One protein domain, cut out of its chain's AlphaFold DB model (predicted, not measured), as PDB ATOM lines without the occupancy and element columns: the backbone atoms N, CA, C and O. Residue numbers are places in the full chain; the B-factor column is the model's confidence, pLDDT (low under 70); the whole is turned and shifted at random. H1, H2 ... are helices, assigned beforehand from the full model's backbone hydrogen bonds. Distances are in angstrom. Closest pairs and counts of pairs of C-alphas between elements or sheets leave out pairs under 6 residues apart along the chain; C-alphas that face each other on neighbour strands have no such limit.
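What this domain is: This is residues 2 to 133 of the 135 residues of an uncharacterized protein of Candidatus Moranbacteria bacterium (UniProt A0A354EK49). What shape do these coordinates show? The longest helix, H5, lies side by side with H4 as a hairpin along one edge of a flat, elongated bundle; H2 and H3, placed end to end, make a broken row through the middle, and H1 covers that row from the side away from H4 and H5. What is it made of? The 132 printed residues hold five named helices, H1 to H5 in chain order, and no named strand, so the class is all helix. How large and how dense is it? It is only just loose, close to compact, with a radius of gyration of the C-alphas of 17.4 A, and spans 61 by 37 by 17 A.

Where its parts are: Where is the longest helix? H5 is residues 103 to 133, 44.6 A from first to last C-alpha, and ends at C-alpha 133 at (-19.913, 3.686, -8.848). Where are the others? H4 is residues 66 to 89, 34.6 A long, with a kink of 27 degrees near residue 75. H3 is residues 51 to 62, 16.0 A, and H2 is residues 36 to 48, 18.5 A. H1 is residues 3 to 21, 26.9 A, from C-alpha 3 at (-6.195, -1.308, -26.215).

How they stand to each other: What touches H5? H5 and H4 form a hairpin and touch at a shallow tilt of 11 degrees, opposite ways, with the C-alphas of Ile 87 and Lys 103 closest at 5.5 A. With residues 111 to 122 alone H5 touches H3, closest C-alphas Pro 53 and Val 115 at 6.6 A; with residues 103 to 107 alone it touches H2, closest C-alphas Met 46 and Gly 104 at 6.1 A. How does H1 stand? It touches H3 at a shallow tilt of 26 degrees, opposite ways, closest C-alphas Ala 10 and Phe 55 at 5.1 A. With residues 13 to 21 alone it touches H2, closest C-alphas Thr 20 and Phe 41 at 5.3 A; H1 and H5 are apart. Are the backbones complete? Every O i to N i+4 pair is within hydrogen-bond range in H1, H2, H3 and H5; in H4 17 of 20 are.

The domain as a whole: How far does it reach? The two C-alphas farthest apart, those of Tyr 32 and Lys 133, are 61.3 A apart, and the printed part has no cut. Which links are long? Those from H1 to H2, residues 22 to 35, and from H4 to H5, residues 90 to 102, are long. Where is confidence low? The mean pLDDT of the printed part is 85.0, with residues 31 to 34 and 92 to 101 under 70.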
ATOM      1  N   THR A   2      -2.612   2.007 -26.502       86.56
ATOM      2  CA  THR A   2      -4.055   1.846 -26.713       86.56
ATOM      3  C   THR A   2      -4.433   0.368 -26.673       86.56
ATOM      4  O   THR A   2      -3.649  -0.487 -27.087       86.56
ATOM      5  N   LYS A   3      -5.650   0.059 -26.215       85.25
ATOM      6  CA  LYS A   3      -6.195  -1.308 -26.215       85.25
ATOM      7  C   LYS A   3      -6.088  -1.994 -27.581       85.25
ATOM      8  O   LYS A   3      -5.691  -3.150 -27.669       85.25
ATOM      9  N   LYS A   4      -6.365  -1.240 -28.653       88.38
ATOM     10  CA  LYS A   4      -6.263  -1.704 -30.046       88.38
ATOM     11  C   LYS A   4      -4.841  -2.143 -30.406       88.38
ATOM     12  O   LYS A   4      -4.670  -3.185 -31.024       88.38
ATOM     13  N   MET A   5      -3.829  -1.386 -29.978       88.75
ATOM     14  CA  MET A   5      -2.425  -1.723 -30.229       88.75
ATOM     15  C   MET A   5      -2.000  -2.989 -29.477       88.75
ATOM     16  O   MET A   5      -1.257  -3.793 -30.027       88.75
ATOM     17  N   VAL A   6      -2.488  -3.191 -28.246       88.94
ATOM     18  CA  VAL A   6      -2.195  -4.412 -27.477       88.94
ATOM     19  C   VAL A   6      -2.803  -5.641 -28.142       88.94
ATOM     20  O   VAL A   6      -2.091  -6.620 -28.330       88.94
ATOM     21  N   ILE A   7      -4.069  -5.574 -28.567       90.31
ATOM     22  CA  ILE A   7      -4.711  -6.680 -29.296       90.31
ATOM     23  C   ILE A   7      -3.980  -6.955 -30.605       90.31
ATOM     24  O   ILE A   7      -3.719  -8.111 -30.912       90.31
ATOM     25  N   PHE A   8      -3.622  -5.913 -31.357       91.62
ATOM     26  CA  PHE A   8      -2.913  -6.062 -32.626       91.62
ATOM     27  C   PHE A   8      -1.562  -6.769 -32.443       91.62
ATOM     28  O   PHE A   8      -1.266  -7.748 -33.128       91.62
ATOM     29  N   LEU A   9      -0.771  -6.345 -31.455       90.56
ATOM     30  CA  LEU A   9       0.493  -7.004 -31.122       90.56
ATOM     31  C   LEU A   9       0.278  -8.440 -30.634       90.56
ATOM     32  O   LEU A   9       0.978  -9.345 -31.077       90.56
ATOM     33  N   ALA A  10      -0.715  -8.663 -29.773       90.44
ATOM     34  CA  ALA A  10      -1.076  -9.991 -29.296       90.44
ATOM     35  C   ALA A  10      -1.497 -10.918 -30.446       90.44
ATOM     36  O   ALA A  10      -1.097 -12.077 -30.471       90.44
ATOM     37  N   SER A  11      -2.253 -10.404 -31.422       92.06
ATOM     38  CA  SER A  11      -2.655 -11.162 -32.606       92.06
ATOM     39  C   SER A  11      -1.471 -11.497 -33.502       92.06
ATOM     40  O   SER A  11      -1.381 -12.628 -33.961       92.06
ATOM     41  N   ILE A  12      -0.529 -10.568 -33.701       94.06
ATOM     42  CA  ILE A  12       0.688 -10.840 -34.479       94.06
ATOM     43  C   ILE A  12       1.500 -11.946 -33.810       94.06
ATOM     44  O   ILE A  12       1.904 -12.895 -34.476       94.06
ATOM     45  N   LEU A  13       1.706 -11.853 -32.494       91.25
ATOM     46  CA  LEU A  13       2.446 -12.858 -31.732       91.25
ATOM     47  C   LEU A  13       1.752 -14.225 -31.759       91.25
ATOM     48  O   LEU A  13       2.417 -15.246 -31.911       91.25
ATOM     49  N   LEU A  14       0.420 -14.248 -31.671       92.31
ATOM     50  CA  LEU A  14      -0.363 -15.476 -31.781       92.31
ATOM     51  C   LEU A  14      -0.237 -16.102 -33.174       92.31
ATOM     52  O   LEU A  14       0.014 -17.298 -33.276       92.31
ATOM     53  N   ILE A  15      -0.379 -15.307 -34.239       92.38
ATOM     54  CA  ILE A  15      -0.218 -15.774 -35.623       92.38
ATOM     55  C   ILE A  15       1.193 -16.325 -35.822       92.38
ATOM     56  O   ILE A  15       1.348 -17.405 -36.379       92.38
ATOM     57  N   LEU A  16       2.214 -15.631 -35.317       91.25
ATOM     58  CA  LEU A  16       3.595 -16.096 -35.377       91.25
ATOM     59  C   LEU A  16       3.765 -17.445 -34.657       91.25
ATOM     60  O   LEU A  16       4.371 -18.361 -35.209       91.25
ATOM     61  N   GLY A  17       3.160 -17.602 -33.476       88.00
ATOM     62  CA  GLY A  17       3.117 -18.875 -32.752       88.00
ATOM     63  C   GLY A  17       2.428 -19.985 -33.555       88.00
ATOM     64  O   GLY A  17       2.954 -21.094 -33.659       88.00
ATOM     65  N   LEU A  18       1.304 -19.683 -34.207       88.69
ATOM     66  CA  LEU A  18       0.594 -20.630 -35.072       88.69
ATOM     67  C   LEU A  18       1.423 -21.030 -36.304       88.69
ATOM     68  O   LEU A  18       1.475 -22.200 -36.667       88.69
ATOM     69  N   VAL A  19       2.137 -20.094 -36.927       89.56
ATOM     70  CA  VAL A  19       3.056 -20.419 -38.029       89.56
ATOM     71  C   VAL A  19       4.153 -21.373 -37.549       89.56
ATOM     72  O   VAL A  19       4.515 -22.307 -38.264       89.56
ATOM     73  N   THR A  20       4.653 -21.190 -36.323       87.25
ATOM     74  CA  THR A  20       5.726 -22.038 -35.785       87.25
ATOM     75  C   THR A  20       5.272 -23.459 -35.460       87.25
ATOM     76  O   THR A  20       5.976 -24.404 -35.822       87.25
ATOM     77  N   ILE A  21       4.073 -23.640 -34.888       86.06
ATOM     78  CA  ILE A  21       3.526 -24.976 -34.594       86.06
ATOM     79  C   ILE A  21       3.152 -25.734 -35.875       86.06
ATOM     80  O   ILE A  21       3.372 -26.941 -35.975       86.06
ATOM     81  N   PHE A  22       2.654 -25.026 -36.893       86.31
ATOM     82  CA  PHE A  22       2.275 -25.622 -38.174       86.31
ATOM     83  C   PHE A  22       3.417 -25.692 -39.191       86.31
ATOM     84  O   PHE A  22       3.199 -26.202 -40.286       86.31
ATOM     85  N   SER A  23       4.633 -25.268 -38.829       86.00
ATOM     86  CA  SER A  23       5.824 -25.201 -39.699       86.00
ATOM     87  C   SER A  23       6.075 -26.467 -40.529       86.00
ATOM     88  O   SER A  23       6.430 -26.377 -41.705       86.00
ATOM     89  N   ARG A  24       5.829 -27.656 -39.965       81.44
ATOM     90  CA  ARG A  24       5.956 -28.938 -40.684       81.44
ATOM     91  C   ARG A  24       4.860 -29.162 -41.729       81.44
ATOM     92  O   ARG A  24       5.130 -29.736 -42.776       81.44
ATOM     93  N   GLN A  25       3.631 -28.726 -41.455       84.19
ATOM     94  CA  GLN A  25       2.483 -28.907 -42.354       84.19
ATOM     95  C   GLN A  25       2.517 -27.925 -43.526       84.19
ATOM     96  O   GLN A  25       2.145 -28.281 -44.637       84.19
ATOM     97  N   ILE A  26       3.015 -26.710 -43.294       85.12
ATOM     98  CA  ILE A  26       3.179 -25.683 -44.335       85.12
ATOM     99  C   ILE A  26       4.461 -25.857 -45.165       85.12
ATOM    100  O   ILE A  26       4.761 -25.019 -46.009       85.12
ATOM    101  N   GLY A  27       5.230 -26.925 -44.925       80.25
ATOM    102  CA  GLY A  27       6.446 -27.237 -45.680       80.25
ATOM    103  C   GLY A  27       7.659 -26.363 -45.349       80.25
ATOM    104  O   GLY A  27       8.649 -26.423 -46.072       80.25
ATOM    105  N   LEU A  28       7.625 -25.575 -44.262       82.19
ATOM    106  CA  LEU A  28       8.783 -24.783 -43.817       82.19
ATOM    107  C   LEU A  28       9.908 -25.659 -43.252       82.19
ATOM    108  O   LEU A  28      11.075 -25.296 -43.373       82.19
ATOM    109  N   CYS A  29       9.574 -26.809 -42.658       81.38
ATOM    110  CA  CYS A  29      10.553 -27.836 -42.310       81.38
ATOM    111  C   CYS A  29      10.169 -29.177 -42.954       81.38
ATOM    112  O   CYS A  29       9.009 -29.585 -42.841       81.38
ATOM    113  N   PRO A  30      11.125 -29.903 -43.564       76.38
ATOM    114  CA  PRO A  30      10.875 -31.232 -44.107       76.38
ATOM    115  C   PRO A  30      10.457 -32.203 -42.996       76.38
ATOM    116  O   PRO A  30      11.054 -32.244 -41.919       76.38
ATOM    117  N   SER A  31       9.425 -33.002 -43.264       66.75
ATOM    118  CA  SER A  31       8.777 -33.898 -42.296       66.75
ATOM    119  C   SER A  31       9.597 -35.144 -41.939       66.75
ATOM    120  O   SER A  31       9.258 -35.846 -40.990       66.75
ATOM    121  N   TYR A  32      10.684 -35.409 -42.667       64.81
ATOM    122  CA  TYR A  32      11.380 -36.702 -42.672       64.81
ATOM    123  C   TYR A  32      12.604 -36.778 -41.743       64.81
ATOM    124  O   TYR A  32      13.258 -37.814 -41.683       64.81
ATOM    125  N   SER A  33      12.946 -35.710 -41.013       57.34
ATOM    126  CA  SER A  33      14.060 -35.734 -40.054       57.34
ATOM    127  C   SER A  33      13.837 -34.758 -38.900       57.34
ATOM    128  O   SER A  33      13.372 -33.634 -39.117       57.34
ATOM    129  N   TYR A  34      14.211 -35.175 -37.680       64.25
ATOM    130  CA  TYR A  34      14.464 -34.293 -36.531       64.25
ATOM    131  C   TYR A  34      15.659 -33.388 -36.870       64.25
ATOM    132  O   TYR A  34      16.787 -33.564 -36.420       64.25
ATOM    133  N   SER A  35      15.407 -32.444 -37.766       73.88
ATOM    134  CA  SER A  35      16.374 -31.479 -38.250       73.88
ATOM    135  C   SER A  35      16.459 -30.305 -37.279       73.88
ATOM    136  O   SER A  35      15.510 -29.998 -36.554       73.88
ATOM    137  N   VAL A  36      17.588 -29.596 -37.318       81.31
ATOM    138  CA  VAL A  36      17.808 -28.335 -36.588       81.31
ATOM    139  C   VAL A  36      16.652 -27.344 -36.811       81.31
ATOM    140  O   VAL A  36      16.279 -26.618 -35.893       81.31
ATOM    141  N   CYS A  37      16.026 -27.384 -37.994       83.25
ATOM    142  CA  CYS A  37      14.816 -26.632 -38.334       83.25
ATOM    143  C   CYS A  37      13.672 -26.906 -37.345       83.25
ATOM    144  O   CYS A  37      13.153 -25.984 -36.721       83.25
ATOM    145  N   ALA A  38      13.311 -28.176 -37.145       80.56
ATOM    146  CA  ALA A  38      12.201 -28.549 -36.275       80.56
ATOM    147  C   ALA A  38      12.451 -28.157 -34.810       80.56
ATOM    148  O   ALA A  38      11.539 -27.673 -34.147       80.56
ATOM    149  N   TYR A  39      13.687 -28.317 -34.330       82.19
ATOM    150  CA  TYR A  39      14.074 -27.904 -32.979       82.19
ATOM    151  C   TYR A  39      14.020 -26.378 -32.797       82.19
ATOM    152  O   TYR A  39      13.580 -25.889 -31.757       82.19
ATOM    153  N   PHE A  40      14.425 -25.610 -33.814       85.12
ATOM    154  CA  PHE A  40      14.345 -24.151 -33.785       85.12
ATOM    155  C   PHE A  40      12.895 -23.665 -33.665       85.12
ATOM    156  O   PHE A  40      12.593 -22.867 -32.779       85.12
ATOM    157  N   PHE A  41      11.991 -24.171 -34.511       87.06
ATOM    158  CA  PHE A  41      10.579 -23.781 -34.471       87.06
ATOM    159  C   PHE A  41       9.884 -24.209 -33.177       87.06
ATOM    160  O   PHE A  41       9.102 -23.431 -32.638       87.06
ATOM    161  N   ASP A  42      10.206 -25.390 -32.646       83.38
ATOM    162  CA  ASP A  42       9.660 -25.858 -31.369       83.38
ATOM    163  C   ASP A  42      10.147 -24.992 -30.195       83.38
ATOM    164  O   ASP A  42       9.350 -24.473 -29.412       83.38
ATOM    165  N   SER A  43      11.452 -24.694 -30.130       84.94
ATOM    166  CA  SER A  43      11.979 -23.778 -29.110       84.94
ATOM    167  C   SER A  43      11.397 -22.369 -29.240       84.94
ATOM    168  O   SER A  43      11.242 -21.690 -28.224       84.94
ATOM    169  N   PHE A  44      11.115 -21.901 -30.454       86.94
ATOM    170  CA  PHE A  44      10.524 -20.585 -30.679       86.94
ATOM    171  C   PHE A  44       9.048 -20.552 -30.263       86.94
ATOM    172  O   PHE A  44       8.616 -19.606 -29.605       86.94
ATOM    173  N   PHE A  45       8.298 -21.618 -30.555       87.94
ATOM    174  CA  PHE A  45       6.924 -21.789 -30.092       87.94
ATOM    175  C   PHE A  45       6.834 -21.764 -28.560       87.94
ATOM    176  O   PHE A  45       6.002 -21.045 -28.009       87.94
ATOM    177  N   MET A  46       7.733 -22.466 -27.859       87.00
ATOM    178  CA  MET A  46       7.764 -22.478 -26.389       87.00
ATOM    179  C   MET A  46       7.932 -21.073 -25.794       87.00
ATOM    180  O   MET A  46       7.282 -20.737 -24.807       87.00
ATOM    181  N   VAL A  47       8.757 -20.220 -26.412       87.69
ATOM    182  CA  VAL A  47       8.947 -18.820 -25.988       87.69
ATOM    183  C   VAL A  47       7.691 -17.978 -26.236       87.69
ATOM    184  O   VAL A  47       7.398 -17.068 -25.462       87.69
ATOM    185  N   LEU A  48       6.929 -18.287 -27.286       88.75
ATOM    186  CA  LEU A  48       5.666 -17.620 -27.607       88.75
ATOM    187  C   LEU A  48       4.467 -18.175 -26.827       88.75
ATOM    188  O   LEU A  48       3.409 -17.562 -26.822       88.75
ATOM    189  N   LEU A  49       4.601 -19.287 -26.113       86.88
ATOM    190  CA  LEU A  49       3.491 -19.913 -25.390       86.88
ATOM    191  C   LEU A  49       2.757 -18.955 -24.417       86.88
ATOM    192  O   LEU A  49       1.520 -18.922 -24.443       86.88
ATOM    193  N   PRO A  50       3.443 -18.075 -23.649       86.31
ATOM    194  CA  PRO A  50       2.785 -17.075 -22.801       86.31
ATOM    195  C   PRO A  50       1.974 -16.014 -23.565       86.31
ATOM    196  O   PRO A  50       1.183 -15.291 -22.955       86.31
ATOM    197  N   THR A  51       2.128 -15.890 -24.890       87.25
ATOM    198  CA  THR A  51       1.363 -14.919 -25.685       87.25
ATOM    199  C   THR A  51      -0.078 -15.367 -25.924       87.25
ATOM    200  O   THR A  51      -0.942 -14.520 -26.142       87.25
ATOM    201  N   ILE A  52      -0.371 -16.671 -25.825       88.69
ATOM    202  CA  ILE A  52      -1.734 -17.213 -25.942       88.69
ATOM    203  C   ILE A  52      -2.646 -16.656 -24.836       88.69
ATOM    204  O   ILE A  52      -3.646 -16.009 -25.164       88.69
ATOM    205  N   PRO A  53      -2.335 -16.823 -23.534       89.62
ATOM    206  CA  PRO A  53      -3.172 -16.244 -22.494       89.62
ATOM    207  C   PRO A  53      -3.156 -14.711 -22.537       89.62
ATOM    208  O   PRO A  53      -4.179 -14.097 -22.243       89.62
ATOM    209  N   LEU A  54      -2.058 -14.072 -22.965       90.38
ATOM    210  CA  LEU A  54      -2.040 -12.621 -23.177       90.38
ATOM    211  C   LEU A  54      -3.092 -12.173 -24.198       90.38
ATOM    212  O   LEU A  54      -3.783 -11.185 -23.950       90.38
ATOM    213  N   PHE A  55      -3.255 -12.891 -25.309       92.00
ATOM    214  CA  PHE A  55      -4.283 -12.584 -26.302       92.00
ATOM    215  C   PHE A  55      -5.696 -12.724 -25.719       92.00
ATOM    216  O   PHE A  55      -6.507 -11.803 -25.844       92.00
ATOM    217  N   ILE A  56      -5.964 -13.821 -25.005       91.88
ATOM    218  CA  ILE A  56      -7.263 -14.068 -24.360       91.88
ATOM    219  C   ILE A  56      -7.591 -12.947 -23.364       91.88
ATOM    220  O   ILE A  56      -8.653 -12.329 -23.442       91.88
ATOM    221  N   PHE A  57      -6.668 -12.622 -22.455       91.12
ATOM    222  CA  PHE A  57      -6.895 -11.565 -21.468       91.12
ATOM    223  C   PHE A  57      -6.931 -10.168 -22.088       91.12
ATOM    224  O   PHE A  57      -7.662  -9.308 -21.594       91.12
ATOM    225  N   SER A  58      -6.227  -9.935 -23.195       89.25
ATOM    226  CA  SER A  58      -6.341  -8.686 -23.947       89.25
ATOM    227  C   SER A  58      -7.744  -8.501 -24.531       89.25
ATOM    228  O   SER A  58      -8.250  -7.381 -24.521       89.25
ATOM    229  N   LEU A  59      -8.393  -9.567 -25.016       89.94
ATOM    230  CA  LEU A  59      -9.787  -9.514 -25.477       89.94
ATOM    231  C   LEU A  59     -10.759  -9.289 -24.314       89.94
ATOM    232  O   LEU A  59     -11.647  -8.444 -24.405       89.94
ATOM    233  N   VAL A  60     -10.567  -9.990 -23.195       89.75
ATOM    234  CA  VAL A  60     -11.417  -9.827 -22.004       89.75
ATOM    235  C   VAL A  60     -11.332  -8.400 -21.458       89.75
ATOM    236  O   VAL A  60     -12.351  -7.759 -21.206       89.75
ATOM    237  N   THR A  61     -10.120  -7.864 -21.306       87.50
ATOM    238  CA  THR A  61      -9.898  -6.513 -20.768       87.50
ATOM    239  C   THR A  61     -10.266  -5.401 -21.751       87.50
ATOM    240  O   THR A  61     -10.496  -4.267 -21.324       87.50
ATOM    241  N   TYR A  62     -10.402  -5.702 -23.047       86.38
ATOM    242  CA  TYR A  62     -10.921  -4.761 -24.043       86.38
ATOM    243  C   TYR A  62     -12.354  -4.325 -23.737       86.38
ATOM    244  O   TYR A  62     -12.665  -3.135 -23.805       86.38
ATOM    245  N   LEU A  63     -13.198  -5.286 -23.346       85.69
ATOM    246  CA  LEU A  63     -14.597  -5.068 -22.969       85.69
ATOM    247  C   LEU A  63     -14.744  -4.365 -21.608       85.69
ATOM    248  O   LEU A  63     -15.839  -3.954 -21.231       85.69
ATOM    249  N   MET A  64     -13.650  -4.225 -20.854       86.31
ATOM    250  CA  MET A  64     -13.642  -3.607 -19.532       86.31
ATOM    251  C   MET A  64     -13.283  -2.116 -19.575       86.31
ATOM    252  O   MET A  64     -12.743  -1.586 -20.553       86.31
ATOM    253  N   LYS A  65     -13.555  -1.421 -18.463       87.00
ATOM    254  CA  LYS A  65     -13.153  -0.021 -18.272       87.00
ATOM    255  C   LYS A  65     -11.643   0.160 -18.443       87.00
ATOM    256  O   LYS A  65     -10.846  -0.725 -18.134       87.00
ATOM    257  N   GLU A  66     -11.257   1.352 -18.890       86.56
ATOM    258  CA  GLU A  66      -9.857   1.709 -19.152       86.56
ATOM    259  C   GLU A  66      -8.956   1.558 -17.915       86.56
ATOM    260  O   GLU A  66      -7.809   1.141 -18.047       86.56
ATOM    261  N   SER A  67      -9.479   1.819 -16.712       85.62
ATOM    262  CA  SER A  67      -8.736   1.679 -15.452       85.62
ATOM    263  C   SER A  67      -8.288   0.239 -15.186       85.62
ATOM    264  O   SER A  67      -7.123   0.005 -14.862       85.62
ATOM    265  N   VAL A  68      -9.184  -0.734 -15.391       87.75
ATOM    266  CA  VAL A  68      -8.890  -2.169 -15.232       87.75
ATOM    267  C   VAL A  68      -7.855  -2.616 -16.264       87.75
ATOM    268  O   VAL A  68      -6.876  -3.276 -15.913       87.75
ATOM    269  N   PHE A  69      -8.029  -2.200 -17.522       90.06
ATOM    270  CA  PHE A  69      -7.082  -2.502 -18.593       90.06
ATOM    271  C   PHE A  69      -5.686  -1.946 -18.298       90.06
ATOM    272  O   PHE A  69      -4.706  -2.670 -18.424       90.06
ATOM    273  N   GLN A  70      -5.572  -0.688 -17.861       89.62
ATOM    274  CA  GLN A  70      -4.272  -0.091 -17.553       89.62
ATOM    275  C   GLN A  70      -3.562  -0.794 -16.394       89.62
ATOM    276  O   GLN A  70      -2.344  -0.974 -16.453       89.62
ATOM    277  N   ALA A  71      -4.297  -1.199 -15.355       89.56
ATOM    278  CA  ALA A  71      -3.727  -1.932 -14.231       89.56
ATOM    279  C   ALA A  71      -3.204  -3.312 -14.655       89.56
ATOM    280  O   ALA A  71      -2.054  -3.648 -14.370       89.56
ATOM    281  N   TRP A  72      -4.013  -4.076 -15.396       93.31
ATOM    282  CA  TRP A  72      -3.608  -5.370 -15.944       93.31
ATOM    283  C   TRP A  72      -2.437  -5.238 -16.931       93.31
ATOM    284  O   TRP A  72      -1.465  -5.987 -16.856       93.31
ATOM    285  N   TRP A  73      -2.468  -4.236 -17.812       91.81
ATOM    286  CA  TRP A  73      -1.434  -4.020 -18.823       91.81
ATOM    287  C   TRP A  73      -0.063  -3.692 -18.220       91.81
ATOM    288  O   TRP A  73       0.961  -4.122 -18.749       91.81
ATOM    289  N   ARG A  74      -0.011  -2.960 -17.096       91.56
ATOM    290  CA  ARG A  74       1.252  -2.701 -16.376       91.56
ATOM    291  C   ARG A  74       1.916  -3.997 -15.916       91.56
ATOM    292  O   ARG A  74       3.128  -4.119 -16.047       91.56
ATOM    293  N   PHE A  75       1.124  -4.952 -15.431       92.94
ATOM    294  CA  PHE A  75       1.607  -6.284 -15.080       92.94
ATOM    295  C   PHE A  75       2.056  -7.055 -16.327       92.94
ATOM    296  O   PHE A  75       3.203  -7.494 -16.398       92.94
ATOM    297  N   ALA A  76       1.192  -7.150 -17.343       92.00
ATOM    298  CA  ALA A  76       1.472  -7.933 -18.544       92.00
ATOM    299  C   ALA A  76       2.727  -7.453 -19.290       92.00
ATOM    300  O   ALA A  76       3.529  -8.269 -19.741       92.00
ATOM    301  N   ARG A  77       2.948  -6.135 -19.358       91.38
ATOM    302  CA  ARG A  77       4.130  -5.537 -19.993       91.38
ATOM    303  C   ARG A  77       5.447  -6.007 -19.374       91.38
ATOM    304  O   ARG A  77       6.434  -6.079 -20.093       91.38
ATOM    305  N   VAL A  78       5.480  -6.267 -18.070       93.25
ATOM    306  CA  VAL A  78       6.696  -6.711 -17.371       93.25
ATOM    307  C   VAL A  78       6.784  -8.232 -17.368       93.25
ATOM    308  O   VAL A  78       7.847  -8.785 -17.634       93.25
ATOM    309  N   TRP A  79       5.661  -8.911 -17.122       92.50
ATOM    310  CA  TRP A  79       5.629 -10.366 -17.017       92.50
ATOM    311  C   TRP A  79       6.007 -11.063 -18.323       92.50
ATOM    312  O   TRP A  79       6.699 -12.069 -18.287       92.50
ATOM    313  N   ILE A  80       5.579 -10.538 -19.473       90.12
ATOM    314  CA  ILE A  80       5.774 -11.208 -20.767       90.12
ATOM    315  C   ILE A  80       7.240 -11.207 -21.215       90.12
ATOM    316  O   ILE A  80       7.755 -12.276 -21.520       90.12
ATOM    317  N   PRO A  81       7.974 -10.078 -21.209       91.31
ATOM    318  CA  PRO A  81       9.413 -10.120 -21.455       91.31
ATOM    319  C   PRO A  81      10.152 -10.969 -20.419       91.31
ATOM    320  O   PRO A  81      11.047 -11.727 -20.782       91.31
ATOM    321  N   ALA A  82       9.763 -10.883 -19.140       92.75
ATOM    322  CA  ALA A  82      10.387 -11.669 -18.079       92.75
ATOM    323  C   ALA A  82      10.193 -13.179 -18.289       92.75
ATOM    324  O   ALA A  82      11.143 -13.944 -18.141       92.75
ATOM    325  N   SER A  83       8.996 -13.611 -18.690       91.06
ATOM    326  CA  SER A  83       8.722 -15.014 -18.987       91.06
ATOM    327  C   SER A  83       9.443 -15.492 -20.235       91.06
ATOM    328  O   SER A  83      10.040 -16.564 -20.209       91.06
ATOM    329  N   MET A  84       9.460 -14.692 -21.303       89.19
ATOM    330  CA  MET A  84      10.211 -15.018 -22.517       89.19
ATOM    331  C   MET A  84      11.702 -15.194 -22.213       89.19
ATOM    332  O   MET A  84      12.302 -16.168 -22.660       89.19
ATOM    333  N   LEU A  85      12.293 -14.307 -21.405       91.50
ATOM    334  CA  LEU A  85      13.684 -14.431 -20.963       91.50
ATOM    335  C   LEU A  85      13.912 -15.684 -20.109       91.50
ATOM    336  O   LEU A  85      14.880 -16.405 -20.343       91.50
ATOM    337  N   ALA A  86      13.013 -15.985 -19.169       89.38
ATOM    338  CA  ALA A  86      13.108 -17.190 -18.347       89.38
ATOM    339  C   ALA A  86      13.084 -18.472 -19.200       89.38
ATOM    340  O   ALA A  86      13.882 -19.381 -18.979       89.38
ATOM    341  N   ILE A  87      12.221 -18.521 -20.220       88.00
ATOM    342  CA  ILE A  87      12.127 -19.655 -21.150       88.00
ATOM    343  C   ILE A  87      13.376 -19.736 -22.041       88.00
ATOM    344  O   ILE A  87      13.882 -20.828 -22.302       88.00
ATOM    345  N   LEU A  88      13.915 -18.600 -22.489       87.62
ATOM    346  CA  LEU A  88      15.127 -18.560 -23.316       87.62
ATOM    347  C   LEU A  88      16.357 -19.114 -22.588       87.62
ATOM    348  O   LEU A  88      17.134 -19.840 -23.207       87.62
ATOM    349  N   VAL A  89      16.512 -18.794 -21.300       87.31
ATOM    350  CA  VAL A  89      17.639 -19.250 -20.468       87.31
ATOM    351  C   VAL A  89      17.469 -20.704 -20.012       87.31
ATOM    352  O   VAL A  89      18.457 -21.374 -19.720       87.31
ATOM    353  N   SER A  90      16.236 -21.219 -19.965       85.62
ATOM    354  CA  SER A  90      15.993 -22.598 -19.529       85.62
ATOM    355  C   SER A  90      16.543 -23.645 -20.517       85.62
ATOM    356  O   SER A  90      16.471 -23.450 -21.736       85.62
ATOM    357  N   PRO A  91      17.111 -24.759 -20.022       79.44
ATOM    358  CA  PRO A  91      17.682 -25.793 -20.875       79.44
ATOM    359  C   PRO A  91      16.585 -26.575 -21.611       79.44
ATOM    360  O   PRO A  91      15.468 -26.746 -21.121       79.44
ATOM    361  N   SER A  92      16.896 -27.041 -22.820       67.81
ATOM    362  CA  SER A  92      15.969 -27.826 -23.646       67.81
ATOM    363  C   SER A  92      15.869 -29.286 -23.229       67.81
ATOM    364  O   SER A  92      14.798 -29.861 -23.351       67.81
ATOM    365  N   ASN A  93      16.958 -29.856 -22.708       63.94
ATOM    366  CA  ASN A  93      17.026 -31.245 -22.277       63.94
ATOM    367  C   ASN A  93      17.517 -31.283 -20.831       63.94
ATOM    368  O   ASN A  93      18.677 -30.953 -20.566       63.94
ATOM    369  N   SER A  94      16.666 -31.703 -19.897       58.88
ATOM    370  CA  SER A  94      17.102 -32.021 -18.538       58.88
ATOM    371  C   SER A  94      16.927 -33.515 -18.291       58.88
ATOM    372  O   SER A  94      15.816 -33.997 -18.131       58.88
ATOM    373  N   HIS A  95      18.032 -34.257 -18.196       58.47
ATOM    374  CA  HIS A  95      18.035 -35.679 -17.807       58.47
ATOM    375  C   HIS A  95      17.669 -35.910 -16.320       58.47
ATOM    376  O   HIS A  95      17.840 -37.008 -15.791       58.47
ATOM    377  N   ASN A  96      17.180 -34.883 -15.620       57.94
ATOM    378  CA  ASN A  96      16.906 -34.922 -14.191       57.94
ATOM    379  C   ASN A  96      15.419 -35.193 -13.940       57.94
ATOM    380  O   ASN A  96      14.601 -34.279 -13.883       57.94
ATOM    381  N   TRP A  97      15.099 -36.468 -13.723       55.97
ATOM    382  CA  TRP A  97      13.765 -36.998 -13.399       55.97
ATOM    383  C   TRP A  97      13.087 -36.361 -12.171       55.97
ATOM    384  O   TRP A  97      11.872 -36.455 -12.026       55.97
ATOM    385  N   MET A  98      13.855 -35.714 -11.288       53.38
ATOM    386  CA  MET A  98      13.352 -35.138 -10.036       53.38
ATOM    387  C   MET A  98      12.852 -33.691 -10.186       53.38
ATOM    388  O   MET A  98      11.937 -33.285  -9.476       53.38
ATOM    389  N   PHE A  99      13.408 -32.926 -11.132       56.47
ATOM    390  CA  PHE A  99      12.937 -31.590 -11.506       56.47
ATOM    391  C   PHE A  99      13.196 -31.392 -13.004       56.47
ATOM    392  O   PHE A  99      14.283 -30.929 -13.367       56.47
ATOM    393  N   PRO A 100      12.236 -31.737 -13.882       62.81
ATOM    394  CA  PRO A 100      12.371 -31.496 -15.310       62.81
ATOM    395  C   PRO A 100      12.209 -29.993 -15.579       62.81
ATOM    396  O   PRO A 100      11.143 -29.516 -15.979       62.81
ATOM    397  N   ILE A 101      13.257 -29.213 -15.285       66.25
ATOM    398  CA  ILE A 101      13.357 -27.792 -15.637       66.25
ATOM    399  C   ILE A 101      13.683 -27.729 -17.128       66.25
ATOM    400  O   ILE A 101      14.788 -27.396 -17.542       66.25
ATOM    401  N   GLU A 102      12.698 -28.108 -17.929       81.50
ATOM    402  CA  GLU A 102      12.728 -28.027 -19.379       81.50
ATOM    403  C   GLU A 102      12.020 -26.749 -19.823       81.50
ATOM    404  O   GLU A 102      11.130 -26.236 -19.131       81.50
ATOM    405  N   LYS A 103      12.373 -26.252 -21.012       82.62
ATOM    406  CA  LYS A 103      11.722 -25.081 -21.626       82.62
ATOM    407  C   LYS A 103      10.198 -25.156 -21.577       82.62
ATOM    408  O   LYS A 103       9.549 -24.166 -21.238       82.62
ATOM    409  N   GLY A 104       9.638 -26.331 -21.867       80.44
ATOM    410  CA  GLY A 104       8.197 -26.570 -21.826       80.44
ATOM    411  C   GLY A 104       7.606 -26.381 -20.431       80.44
ATOM    412  O   GLY A 104       6.603 -25.687 -20.278       80.44
ATOM    413  N   THR A 105       8.266 -26.912 -19.400       85.62
ATOM    414  CA  THR A 105       7.844 -26.774 -18.001       85.62
ATOM    415  C   THR A 105       7.832 -25.309 -17.569       85.62
ATOM    416  O   THR A 105       6.832 -24.825 -17.037       85.62
ATOM    417  N   VAL A 106       8.905 -24.564 -17.851       87.38
ATOM    418  CA  VAL A 106       8.998 -23.134 -17.509       87.38
ATOM    419  C   VAL A 106       7.938 -22.321 -18.255       87.38
ATOM    420  O   VAL A 106       7.257 -21.493 -17.647       87.38
ATOM    421  N   ALA A 107       7.741 -22.590 -19.549       87.38
ATOM    422  CA  ALA A 107       6.718 -21.934 -20.358       87.38
ATOM    423  C   ALA A 107       5.299 -22.210 -19.836       87.38
ATOM    424  O   ALA A 107       4.478 -21.290 -19.737       87.38
ATOM    425  N   PHE A 108       5.024 -23.455 -19.445       87.44
ATOM    426  CA  PHE A 108       3.741 -23.881 -18.901       87.44
ATOM    427  C   PHE A 108       3.442 -23.218 -17.553       87.44
ATOM    428  O   PHE A 108       2.416 -22.549 -17.412       87.44
ATOM    429  N   PHE A 109       4.359 -23.309 -16.582       90.25
ATOM    430  CA  PHE A 109       4.179 -22.674 -15.273       90.25
ATOM    431  C   PHE A 109       4.089 -21.153 -15.382       90.25
ATOM    432  O   PHE A 109       3.213 -20.549 -14.766       90.25
ATOM    433  N   SER A 110       4.928 -20.527 -16.208       89.69
ATOM    434  CA  SER A 110       4.839 -19.090 -16.470       89.69
ATOM    435  C   SER A 110       3.465 -18.689 -17.015       89.69
ATOM    436  O   SER A 110       2.912 -17.660 -16.618       89.69
ATOM    437  N   SER A 111       2.902 -19.500 -17.912       88.94
ATOM    438  CA  SER A 111       1.570 -19.262 -18.469       88.94
ATOM    439  C   SER A 111       0.492 -19.418 -17.400       88.94
ATOM    440  O   SER A 111      -0.361 -18.543 -17.279       88.94
ATOM    441  N   ILE A 112       0.567 -20.454 -16.558       92.19
ATOM    442  CA  ILE A 112      -0.348 -20.641 -15.421       92.19
ATOM    443  C   ILE A 112      -0.297 -19.442 -14.471       92.19
ATOM    444  O   ILE A 112      -1.338 -18.868 -14.151       92.19
ATOM    445  N   PHE A 113       0.898 -19.029 -14.046       92.81
ATOM    446  CA  PHE A 113       1.055 -17.879 -13.158       92.81
ATOM    447  C   PHE A 113       0.511 -16.603 -13.795       92.81
ATOM    448  O   PHE A 113      -0.195 -15.843 -13.132       92.81
ATOM    449  N   PHE A 114       0.753 -16.396 -15.092       93.00
ATOM    450  CA  PHE A 114       0.180 -15.270 -15.816       93.00
ATOM    451  C   PHE A 114      -1.352 -15.280 -15.779       93.00
ATOM    452  O   PHE A 114      -1.956 -14.235 -15.528       93.00
ATOM    453  N   VAL A 115      -1.987 -16.439 -15.993       93.06
ATOM    454  CA  VAL A 115      -3.448 -16.585 -15.918       93.06
ATOM    455  C   VAL A 115      -3.953 -16.268 -14.511       93.06
ATOM    456  O   VAL A 115      -4.835 -15.422 -14.363       93.06
ATOM    457  N   ILE A 116      -3.378 -16.888 -13.477       94.38
ATOM    458  CA  ILE A 116      -3.804 -16.706 -12.081       94.38
ATOM    459  C   ILE A 116      -3.698 -15.233 -11.677       94.38
ATOM    460  O   ILE A 116      -4.670 -14.644 -11.200       94.38
ATOM    461  N   ILE A 117      -2.543 -14.606 -11.917       93.06
ATOM    462  CA  ILE A 117      -2.313 -13.206 -11.546       93.06
ATOM    463  C   ILE A 117      -3.222 -12.274 -12.359       93.06
ATOM    464  O   ILE A 117      -3.780 -11.325 -11.803       93.06
ATOM    465  N   SER A 118      -3.439 -12.561 -13.648       91.94
ATOM    466  CA  SER A 118      -4.367 -11.790 -14.483       91.94
ATOM    467  C   SER A 118      -5.791 -11.830 -13.930       91.94
ATOM    468  O   SER A 118      -6.413 -10.778 -13.793       91.94
ATOM    469  N   ILE A 119      -6.292 -13.009 -13.549       92.38
ATOM    470  CA  ILE A 119      -7.631 -13.164 -12.960       92.38
ATOM    471  C   ILE A 119      -7.741 -12.381 -11.651       92.38
ATOM    472  O   ILE A 119      -8.714 -11.648 -11.458       92.38
ATOM    473  N   ILE A 120      -6.743 -12.490 -10.767       93.19
ATOM    474  CA  ILE A 120      -6.727 -11.781  -9.481       93.19
ATOM    475  C   ILE A 120      -6.774 -10.265  -9.708       93.19
ATOM    476  O   ILE A 120      -7.636  -9.584  -9.148       93.19
ATOM    477  N   LEU A 121      -5.902  -9.731 -10.569       91.25
ATOM    478  CA  LEU A 121      -5.846  -8.297 -10.862       91.25
ATOM    479  C   LEU A 121      -7.152  -7.785 -11.468       91.25
ATOM    480  O   LEU A 121      -7.674  -6.764 -11.018       91.25
ATOM    481  N   ILE A 122      -7.692  -8.502 -12.453       90.56
ATOM    482  CA  ILE A 122      -8.946  -8.136 -13.113       90.56
ATOM    483  C   ILE A 122     -10.101  -8.138 -12.107       90.56
ATOM    484  O   ILE A 122     -10.894  -7.197 -12.082       90.56
ATOM    485  N   THR A 123     -10.173  -9.144 -11.234       90.94
ATOM    486  CA  THR A 123     -11.244  -9.269 -10.235       90.94
ATOM    487  C   THR A 123     -11.174  -8.152  -9.196       90.94
ATOM    488  O   THR A 123     -12.176  -7.473  -8.960       90.94
ATOM    489  N   ILE A 124      -9.994  -7.892  -8.619       91.12
ATOM    490  CA  ILE A 124      -9.803  -6.837  -7.611       91.12
ATOM    491  C   ILE A 124     -10.166  -5.466  -8.190       91.12
ATOM    492  O   ILE A 124     -10.915  -4.704  -7.570       91.12
ATOM    493  N   TRP A 125      -9.671  -5.148  -9.389       89.44
ATOM    494  CA  TRP A 125      -9.940  -3.858 -10.022       89.44
ATOM    495  C   TRP A 125     -11.395  -3.711 -10.466       89.44
ATOM    496  O   TRP A 125     -11.983  -2.647 -10.275       89.44
ATOM    497  N   SER A 126     -12.008  -4.780 -10.973       87.56
ATOM    498  CA  SER A 126     -13.431  -4.793 -11.325       87.56
ATOM    499  C   SER A 126     -14.324  -4.545 -10.103       87.56
ATOM    500  O   SER A 126     -15.256  -3.741 -10.164       87.56
ATOM    501  N   LEU A 127     -14.011  -5.154  -8.952       88.88
ATOM    502  CA  LEU A 127     -14.747  -4.927  -7.703       88.88
ATOM    503  C   LEU A 127     -14.540  -3.512  -7.150       88.88
ATOM    504  O   LEU A 127     -15.501  -2.883  -6.702       88.88
ATOM    505  N   LYS A 128     -13.309  -2.989  -7.205       88.50
ATOM    506  CA  LYS A 128     -12.996  -1.615  -6.783       88.50
ATOM    507  C   LYS A 128     -13.803  -0.588  -7.582       88.50
ATOM    508  O   LYS A 128     -14.387   0.321  -7.000       88.50
ATOM    509  N   GLU A 129     -13.904  -0.779  -8.893       83.75
ATOM    510  CA  GLU A 129     -14.690   0.076  -9.788       83.75
ATOM    511  C   GLU A 129     -16.197   0.037  -9.500       83.75
ATOM    512  O   GLU A 129     -16.863   1.071  -9.568       83.75
ATOM    513  N   ARG A 130     -16.751  -1.131  -9.145       82.62
ATOM    514  CA  ARG A 130     -18.166  -1.234  -8.741       82.62
ATOM    515  C   ARG A 130     -18.447  -0.465  -7.450       82.62
ATOM    516  O   ARG A 130     -19.462   0.217  -7.370       82.62
ATOM    517  N   LYS A 131     -17.539  -0.529  -6.469       79.31
ATOM    518  CA  LYS A 131     -17.681   0.201  -5.196       79.31
ATOM    519  C   LYS A 131     -17.644   1.720  -5.377       79.31
ATOM    520  O   LYS A 131     -18.380   2.408  -4.688       79.31
ATOM    521  N   ILE A 132     -16.825   2.227  -6.302       79.94
ATOM    522  CA  ILE A 132     -16.757   3.667  -6.609       79.94
ATOM    523  C   ILE A 132     -18.033   4.146  -7.315       79.94
ATOM    524  O   ILE A 132     -18.460   5.260  -7.076       79.94
ATOM    525  N   LYS A 133     -18.662   3.315  -8.160       74.88
ATOM    526  CA  LYS A 133     -19.913   3.686  -8.848       74.88
ATOM    527  C   LYS A 133     -21.142   3.717  -7.919       74.88
ATOM    528  O   LYS A 133     -22.092   4.426  -8.218       74.88
TER     529      LYS A 133